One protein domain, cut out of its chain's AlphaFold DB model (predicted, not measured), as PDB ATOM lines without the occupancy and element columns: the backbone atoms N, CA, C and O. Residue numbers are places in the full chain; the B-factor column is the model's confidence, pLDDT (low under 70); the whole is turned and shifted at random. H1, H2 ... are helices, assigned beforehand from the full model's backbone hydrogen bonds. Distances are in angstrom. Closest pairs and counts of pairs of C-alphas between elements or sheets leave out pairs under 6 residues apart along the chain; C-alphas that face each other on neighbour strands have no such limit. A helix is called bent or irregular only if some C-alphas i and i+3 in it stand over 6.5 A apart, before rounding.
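Overview. This is residues 5 to 61 of the 66 residues of an uncharacterized protein of Candidatus Sulfopaludibacter sp. SbA6 (UniProt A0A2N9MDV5). Look first for two long helices, H1 and H2, side by side as a helical hairpin, with a small helix, H3, set crosswise beyond the end of H2. The loop of the hairpin is at one end of the model and residues 52 to 57 stick out at the other. The printed part has 57 residues with three named helices in the order H1, H2, H3, and no named strand; the class is all helix. The whole is only just loose, close to extended, with a radius of gyration of the C-alphas of 14.9 A, and its outline is a rod of 46 by 18 by 15 A.

Along the chain. Find C-alpha 5 at (6.385, -49.750, 6.453); from there H1, residues 5 to 25, runs 30.3 A to C-alpha 25 at (-20.495, -59.205, -3.726). H2, residues 32 to 52, also runs 30.3 A, from C-alpha 32 at (-16.175, -53.970, 8.309). H3, residues 55 to 60, spans 10.6 A; it is irregular, with C-alphas 56 and 59 at 7.2 A.

Arrangement. Begin with the hairpin: H1 and H2 touch, and their closest C-alphas, those of Leu 15 and Glu 35, are 6.5 A apart. They run opposite ways at a shallow tilt of 12 degrees. H2 touches H1 with residues 35 to 42 alone. Move on to H3, which is close to H2 but not clearly touching; their closest C-alphas, those of Ile 50 and Phe 57, are 7.7 A apart. Their lines are about perpendicular, at 87 degrees. H1 and H3 are apart. In H1 and H2 every O i to N i+4 pair is within hydrogen-bond range; in H3 it is 0 of 2, with 2 of 3 O i to N i+3 pairs within range.

Size, cuts and confidence. Look to the C-alphas of Thr 25 and Pro 59 for the two farthest apart, at 47.0 A. The printed part has no cut. The link from H1 to H2 is short, with 6 residues, and that from H2 to H3 is tight, with 2. The mean pLDDT of the printed part is 93.0, and no printed residue is under 70.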
ATOM      1  N   ALA A   5       6.765 -49.871   7.855       88.25
ATOM      2  CA  ALA A   5       6.385 -49.750   6.453       88.25
ATOM      3  C   ALA A   5       5.911 -51.073   5.818       88.25
ATOM      4  O   ALA A   5       4.981 -51.057   5.018       88.25
ATOM      5  N   ASP A   6       6.522 -52.213   6.143       90.69
ATOM      6  CA  ASP A   6       6.117 -53.517   5.601       90.69
ATOM      7  C   ASP A   6       4.786 -53.977   6.202       90.69
ATOM      8  O   ASP A   6       3.927 -54.491   5.485       90.69
ATOM      9  N   ARG A   7       4.577 -53.723   7.500       91.00
ATOM     10  CA  ARG A   7       3.283 -53.957   8.153       91.00
ATOM     11  C   ARG A   7       2.186 -53.084   7.539       91.00
ATOM     12  O   ARG A   7       1.132 -53.607   7.188       91.00
ATOM     13  N   LEU A   8       2.447 -51.790   7.345       92.25
ATOM     14  CA  LEU A   8       1.492 -50.872   6.718       92.25
ATOM     15  C   LEU A   8       1.121 -51.305   5.296       92.25
ATOM     16  O   LEU A   8      -0.061 -51.323   4.966       92.25
ATOM     17  N   LYS A   9       2.098 -51.735   4.487       94.69
ATOM     18  CA  LYS A   9       1.836 -52.284   3.144       94.69
ATOM     19  C   LYS A   9       0.938 -53.516   3.182       94.69
ATOM     20  O   LYS A   9       0.073 -53.672   2.324       94.69
ATOM     21  N   LEU A  10       1.135 -54.403   4.159       94.12
ATOM     22  CA  LEU A  10       0.272 -55.568   4.329       94.12
ATOM     23  C   LEU A  10      -1.158 -55.147   4.690       94.12
ATOM     24  O   LEU A  10      -2.105 -55.641   4.083       94.12
ATOM     25  N   CYS A  11      -1.321 -54.228   5.642       94.69
ATOM     26  CA  CYS A  11      -2.631 -53.706   6.025       94.69
ATOM     27  C   CYS A  11      -3.346 -53.037   4.844       94.69
ATOM     28  O   CYS A  11      -4.519 -53.317   4.613       94.69
ATOM     29  N   GLU A  12      -2.636 -52.226   4.060       95.56
ATOM     30  CA  GLU A  12      -3.160 -51.603   2.841       95.56
ATOM     31  C   GLU A  12      -3.634 -52.654   1.828       95.56
ATOM     32  O   GLU A  12      -4.751 -52.564   1.320       95.56
ATOM     33  N   ALA A  13      -2.838 -53.702   1.591       97.31
ATOM     34  CA  ALA A  13      -3.217 -54.792   0.695       97.31
ATOM     35  C   ALA A  13      -4.471 -55.545   1.177       97.31
ATOM     36  O   ALA A  13      -5.320 -55.918   0.366       97.31
ATOM     37  N   VAL A  14      -4.617 -55.752   2.490       96.56
ATOM     38  CA  VAL A  14      -5.811 -56.386   3.068       96.56
ATOM     39  C   VAL A  14      -7.043 -55.497   2.902       96.56
ATOM     40  O   VAL A  14      -8.091 -55.996   2.493       96.56
ATOM     41  N   LEU A  15      -6.930 -54.192   3.163       97.31
ATOM     42  CA  LEU A  15      -8.034 -53.246   2.974       97.31
ATOM     43  C   LEU A  15      -8.459 -53.158   1.502       97.31
ATOM     44  O   LEU A  15      -9.651 -53.203   1.207       97.31
ATOM     45  N   ALA A  16      -7.501 -53.136   0.573       98.06
ATOM     46  CA  ALA A  16      -7.785 -53.165  -0.862       98.06
ATOM     47  C   ALA A  16      -8.526 -54.446  -1.282       98.06
ATOM     48  O   ALA A  16      -9.444 -54.393  -2.103       98.06
ATOM     49  N   LEU A  17      -8.171 -55.596  -0.698       98.06
ATOM     50  CA  LEU A  17      -8.868 -56.855  -0.954       98.06
ATOM     51  C   LEU A  17     -10.303 -56.840  -0.408       98.06
ATOM     52  O   LEU A  17     -11.205 -57.344  -1.076       98.06
ATOM     53  N   ILE A  18     -10.525 -56.273   0.783       97.50
ATOM     54  CA  ILE A  18     -11.871 -56.109   1.353       97.50
ATOM     55  C   ILE A  18     -12.724 -55.247   0.421       97.50
ATOM     56  O   ILE A  18     -13.822 -55.660   0.057       97.50
ATOM     57  N   GLU A  19     -12.196 -54.109  -0.025       97.81
ATOM     58  CA  GLU A  19     -12.900 -53.198  -0.929       97.81
ATOM     59  C   GLU A  19     -13.245 -53.869  -2.265       97.81
ATOM     60  O   GLU A  19     -14.389 -53.824  -2.719       97.81
ATOM     61  N   GLN A  20     -12.287 -54.588  -2.859       98.06
ATOM     62  CA  GLN A  20     -12.543 -55.387  -4.055       98.06
ATOM     63  C   GLN A  20     -13.680 -56.391  -3.817       98.06
ATOM     64  O   GLN A  20     -14.557 -56.551  -4.666       98.06
ATOM     65  N   LYS A  21     -13.692 -57.067  -2.662       97.88
ATOM     66  CA  LYS A  21     -14.730 -58.050  -2.344       97.88
ATOM     67  C   LYS A  21     -16.098 -57.418  -2.124       97.88
ATOM     68  O   LYS A  21     -17.066 -58.007  -2.590       97.88
ATOM     69  N   ARG A  22     -16.189 -56.232  -1.519       98.06
ATOM     70  CA  ARG A  22     -17.447 -55.465  -1.427       98.06
ATOM     71  C   ARG A  22     -18.004 -55.150  -2.809       98.06
ATOM     72  O   ARG A  22     -19.186 -55.370  -3.058       98.06
ATOM     73  N   ALA A  23     -17.147 -54.709  -3.730       97.94
ATOM     74  CA  ALA A  23     -17.546 -54.432  -5.107       97.94
ATOM     75  C   ALA A  23     -18.014 -55.696  -5.856       97.94
ATOM     76  O   ALA A  23     -18.955 -55.632  -6.644       97.94
ATOM     77  N   GLU A  24     -17.381 -56.848  -5.609       98.19
ATOM     78  CA  GLU A  24     -17.751 -58.128  -6.228       98.19
ATOM     79  C   GLU A  24     -19.066 -58.709  -5.682       98.19
ATOM     80  O   GLU A  24     -19.834 -59.299  -6.443       98.19
ATOM     81  N   THR A  25     -19.324 -58.590  -4.377       97.19
ATOM     82  CA  THR A  25     -20.495 -59.205  -3.726       97.19
ATOM     83  C   THR A  25     -21.692 -58.267  -3.605       97.19
ATOM     84  O   THR A  25     -22.814 -58.744  -3.438       97.19
ATOM     85  N   GLY A  26     -21.469 -56.951  -3.669       97.25
ATOM     86  CA  GLY A  26     -22.473 -55.929  -3.361       97.25
ATOM     87  C   GLY A  26     -22.793 -55.803  -1.866       97.25
ATOM     88  O   GLY A  26     -23.745 -55.114  -1.511       97.25
ATOM     89  N   ASP A  27     -22.036 -56.472  -0.992       97.56
ATOM     90  CA  ASP A  27     -22.191 -56.375   0.460       97.56
ATOM     91  C   ASP A  27     -21.280 -55.273   1.012       97.56
ATOM     92  O   ASP A  27     -20.077 -55.475   1.172       97.56
ATOM     93  N   GLU A  28     -21.862 -54.114   1.321       95.31
ATOM     94  CA  GLU A  28     -21.150 -52.945   1.861       95.31
ATOM     95  C   GLU A  28     -20.509 -53.204   3.235       95.31
ATOM     96  O   GLU A  28     -19.522 -52.559   3.589       95.31
ATOM     97  N   PHE A  29     -21.035 -54.154   4.014       96.75
ATOM     98  CA  PHE A  29     -20.552 -54.441   5.368       96.75
ATOM     99  C   PHE A  29     -19.511 -55.558   5.406       96.75
ATOM    100  O   PHE A  29     -18.925 -55.822   6.464       96.75
ATOM    101  N   LEU A  30     -19.233 -56.198   4.267       97.19
ATOM    102  CA  LEU A  30     -18.239 -57.257   4.175       97.19
ATOM    103  C   LEU A  30     -16.893 -56.750   4.704       97.19
ATOM    104  O   LEU A  30     -16.349 -55.747   4.243       97.19
ATOM    105  N   GLY A  31     -16.362 -57.433   5.718       96.06
ATOM    106  CA  GLY A  31     -15.065 -57.108   6.312       96.06
ATOM    107  C   GLY A  31     -15.018 -55.836   7.169       96.06
ATOM    108  O   GLY A  31     -13.922 -55.452   7.559       96.06
ATOM    109  N   ALA A  32     -16.150 -55.199   7.502       97.06
ATOM    110  CA  ALA A  32     -16.175 -53.970   8.309       97.06
ATOM    111  C   ALA A  32     -15.487 -54.118   9.683       97.06
ATOM    112  O   ALA A  32     -14.714 -53.252  10.092       97.06
ATOM    113  N   ASP A  33     -15.696 -55.243  10.373       97.44
ATOM    114  CA  ASP A  33     -15.031 -55.511  11.657       97.44
ATOM    115  C   ASP A  33     -13.513 -55.676  11.502       97.44
ATOM    116  O   ASP A  33     -12.742 -55.232  12.351       97.44
ATOM    117  N   ILE A  34     -13.071 -56.282  10.397       94.75
ATOM    118  CA  ILE A  34     -11.648 -56.486  10.102       94.75
ATOM    119  C   ILE A  34     -10.988 -55.147   9.777       94.75
ATOM    120  O   ILE A  34      -9.938 -54.839  10.334       94.75
ATOM    121  N   GLU A  35     -11.618 -54.341   8.921       96.69
ATOM    122  CA  GLU A  35     -11.171 -52.984   8.606       96.69
ATOM    123  C   GLU A  35     -11.008 -52.160   9.884       96.69
ATOM    124  O   GLU A  35      -9.946 -51.584  10.121       96.69
ATOM    125  N   ARG A  36     -12.017 -52.184  10.758       96.31
ATOM    126  CA  ARG A  36     -11.970 -51.487  12.041       96.31
ATOM    127  C   ARG A  36     -10.795 -51.947  12.904       96.31
ATOM    128  O   ARG A  36     -10.063 -51.106  13.420       96.31
ATOM    129  N   VAL A  37     -10.596 -53.257  13.056       95.69
ATOM    130  CA  VAL A  37      -9.489 -53.803  13.859       95.69
ATOM    131  C   VAL A  37      -8.133 -53.412  13.276       95.69
ATOM    132  O   VAL A  37      -7.244 -53.043  14.039       95.69
ATOM    133  N   ILE A  38      -7.973 -53.458  11.951       94.75
ATOM    134  CA  ILE A  38      -6.735 -53.061  11.271       94.75
ATOM    135  C   ILE A  38      -6.439 -51.587  11.530       94.75
ATOM    136  O   ILE A  38      -5.332 -51.244  11.935       94.75
ATOM    137  N   VAL A  39      -7.420 -50.707  11.334       94.19
ATOM    138  CA  VAL A  39      -7.221 -49.268  11.530       94.19
ATOM    139  C   VAL A  39      -6.895 -48.963  12.995       94.19
ATOM    140  O   VAL A  39      -5.907 -48.287  13.277       94.19
ATOM    141  N   GLU A  40      -7.674 -49.501  13.939       95.12
ATOM    142  CA  GLU A  40      -7.446 -49.281  15.371       95.12
ATOM    143  C   GLU A  40      -6.083 -49.815  15.841       95.12
ATOM    144  O   GLU A  40      -5.415 -49.152  16.641       95.12
ATOM    145  N   SER A  41      -5.652 -50.989  15.365       92.88
ATOM    146  CA  SER A  41      -4.356 -51.560  15.749       92.88
ATOM    147  C   SER A  41      -3.194 -50.767  15.163       92.88
ATOM    148  O   SER A  41      -2.262 -50.444  15.897       92.88
ATOM    149  N   GLN A  42      -3.271 -50.371  13.888       92.38
ATOM    150  CA  GLN A  42      -2.199 -49.613  13.242       92.38
ATOM    151  C   GLN A  42      -1.974 -48.250  13.892       92.38
ATOM    152  O   GLN A  42      -0.823 -47.855  14.060       92.38
ATOM    153  N   PHE A  43      -3.033 -47.561  14.329       90.06
ATOM    154  CA  PHE A  43      -2.866 -46.319  15.088       90.06
ATOM    155  C   PHE A  43      -2.116 -46.539  16.402       90.06
ATOM    156  O   PHE A  43      -1.173 -45.804  16.690       90.06
ATOM    157  N   ARG A  44      -2.496 -47.559  17.182       90.94
ATOM    158  CA  ARG A  44      -1.841 -47.850  18.468       90.94
ATOM    159  C   ARG A  44      -0.387 -48.271  18.285       90.94
ATOM    160  O   ARG A  44       0.466 -47.836  19.048       90.94
ATOM    161  N   GLU A  45      -0.104 -49.109  17.294       91.50
ATOM    162  CA  GLU A  45       1.255 -49.582  17.018       91.50
ATOM    163  C   GLU A  45       2.162 -48.443  16.542       91.50
ATOM    164  O   GLU A  45       3.268 -48.303  17.053       91.50
ATOM    165  N   LEU A  46       1.685 -47.582  15.636       89.94
ATOM    166  CA  LEU A  46       2.445 -46.407  15.196       89.94
ATOM    167  C   LEU A  46       2.680 -45.409  16.330       89.94
ATOM    168  O   LEU A  46       3.765 -44.846  16.430       89.94
ATOM    169  N   GLU A  47       1.681 -45.179  17.184       89.50
ATOM    170  CA  GLU A  47       1.841 -44.308  18.348       89.50
ATOM    171  C   GLU A  47       2.919 -44.848  19.294       89.50
ATOM    172  O   GLU A  47       3.794 -44.092  19.706       89.50
ATOM    173  N   GLN A  48       2.899 -46.151  19.597       88.88
ATOM    174  CA  GLN A  48       3.934 -46.785  20.417       88.88
ATOM    175  C   GLN A  48       5.315 -46.657  19.774       88.88
ATOM    176  O   GLN A  48       6.247 -46.219  20.437       88.88
ATOM    177  N   GLU A  49       5.443 -46.946  18.480       88.50
ATOM    178  CA  GLU A  49       6.719 -46.842  17.764       88.50
ATOM    179  C   GLU A  49       7.275 -45.414  17.766       88.50
ATOM    180  O   GLU A  49       8.466 -45.228  17.993       88.50
ATOM    181  N   ILE A  50       6.424 -44.398  17.584       87.88
ATOM    182  CA  ILE A  50       6.828 -42.986  17.664       87.88
ATOM    183  C   ILE A  50       7.217 -42.601  19.097       87.88
ATOM    184  O   ILE A  50       8.115 -41.787  19.293       87.88
ATOM    185  N   LEU A  51       6.544 -43.137  20.116       85.94
ATOM    186  CA  LEU A  51       6.904 -42.878  21.512       85.94
ATOM    187  C   LEU A  51       8.218 -43.566  21.912       85.94
ATOM    188  O   LEU A  51       8.960 -43.006  22.721       85.94
ATOM    189  N   GLU A  52       8.495 -44.750  21.363       88.12
ATOM    190  CA  GLU A  52       9.725 -45.517  21.585       88.12
ATOM    191  C   GLU A  52      10.928 -44.908  20.853       88.12
ATOM    192  O   GLU A  52      11.968 -44.675  21.472       88.12
ATOM    193  N   ASP A  53      10.781 -44.623  19.556       87.62
ATOM    194  CA  ASP A  53      11.777 -43.938  18.733       87.62
ATOM    195  C   ASP A  53      11.110 -42.860  17.857       87.62
ATOM    196  O   ASP A  53      10.664 -43.112  16.733       87.62
ATOM    197  N   PRO A  54      11.059 -41.617  18.354       83.44
ATOM    198  CA  PRO A  54      10.413 -40.518  17.653       83.44
ATOM    199  C   PRO A  54      11.195 -40.039  16.428       83.44
ATOM    200  O   PRO A  54      10.638 -39.331  15.584       83.44
ATOM    201  N   GLY A  55      12.480 -40.392  16.311       87.81
ATOM    202  CA  GLY A  55      13.344 -39.977  15.213       87.81
ATOM    203  C   GLY A  55      13.232 -38.484  14.886       87.81
ATOM    204  O   GLY A  55      13.385 -37.609  15.739       87.81
ATOM    205  N   ALA A  56      12.935 -38.179  13.620       86.75
ATOM    206  CA  ALA A  56      12.782 -36.806  13.143       86.75
ATOM    207  C   ALA A  56      11.540 -36.088  13.700       86.75
ATOM    208  O   ALA A  56      11.477 -34.864  13.609       86.75
ATOM    209  N   PHE A  57      10.569 -36.816  14.265       83.31
ATOM    210  CA  PHE A  57       9.356 -36.231  14.833       83.31
ATOM    211  C   PHE A  57       9.555 -35.640  16.231       83.31
ATOM    212  O   PHE A  57       8.704 -34.874  16.686       83.31
ATOM    213  N   GLU A  58      10.688 -35.924  16.879       85.38
ATOM    214  CA  GLU A  58      11.029 -35.451  18.225       85.38
ATOM    215  C   GLU A  58      10.743 -33.951  18.464       85.38
ATOM    216  O   GLU A  58      10.137 -33.629  19.489       85.38
ATOM    217  N   PRO A  59      11.071 -33.010  17.549       87.50
ATOM    218  CA  PRO A  59      10.823 -31.583  17.771       87.50
ATOM    219  C   PRO A  59       9.339 -31.193  17.828       87.50
ATOM    220  O   PRO A  59       9.012 -30.117  18.329       87.50
ATOM    221  N   TRP A  60       8.443 -32.026  17.295       85.69
ATOM    222  CA  TRP A  60       7.008 -31.738  17.190       85.69
ATOM    223  C   TRP A  60       6.162 -32.514  18.202       85.69
ATOM    224  O   TRP A  60       4.959 -32.266  18.313       85.69
ATOM    225  N   LEU A  61       6.764 -33.431  18.963       83.00
ATOM    226  CA  LEU A  61       6.040 -34.207  19.960       83.00
ATOM    227  C   LEU A  61       5.731 -33.370  21.201       83.00
ATOM    228  O   LEU A  61       6.597 -33.033  22.009       83.00
TER     229      LEU A  61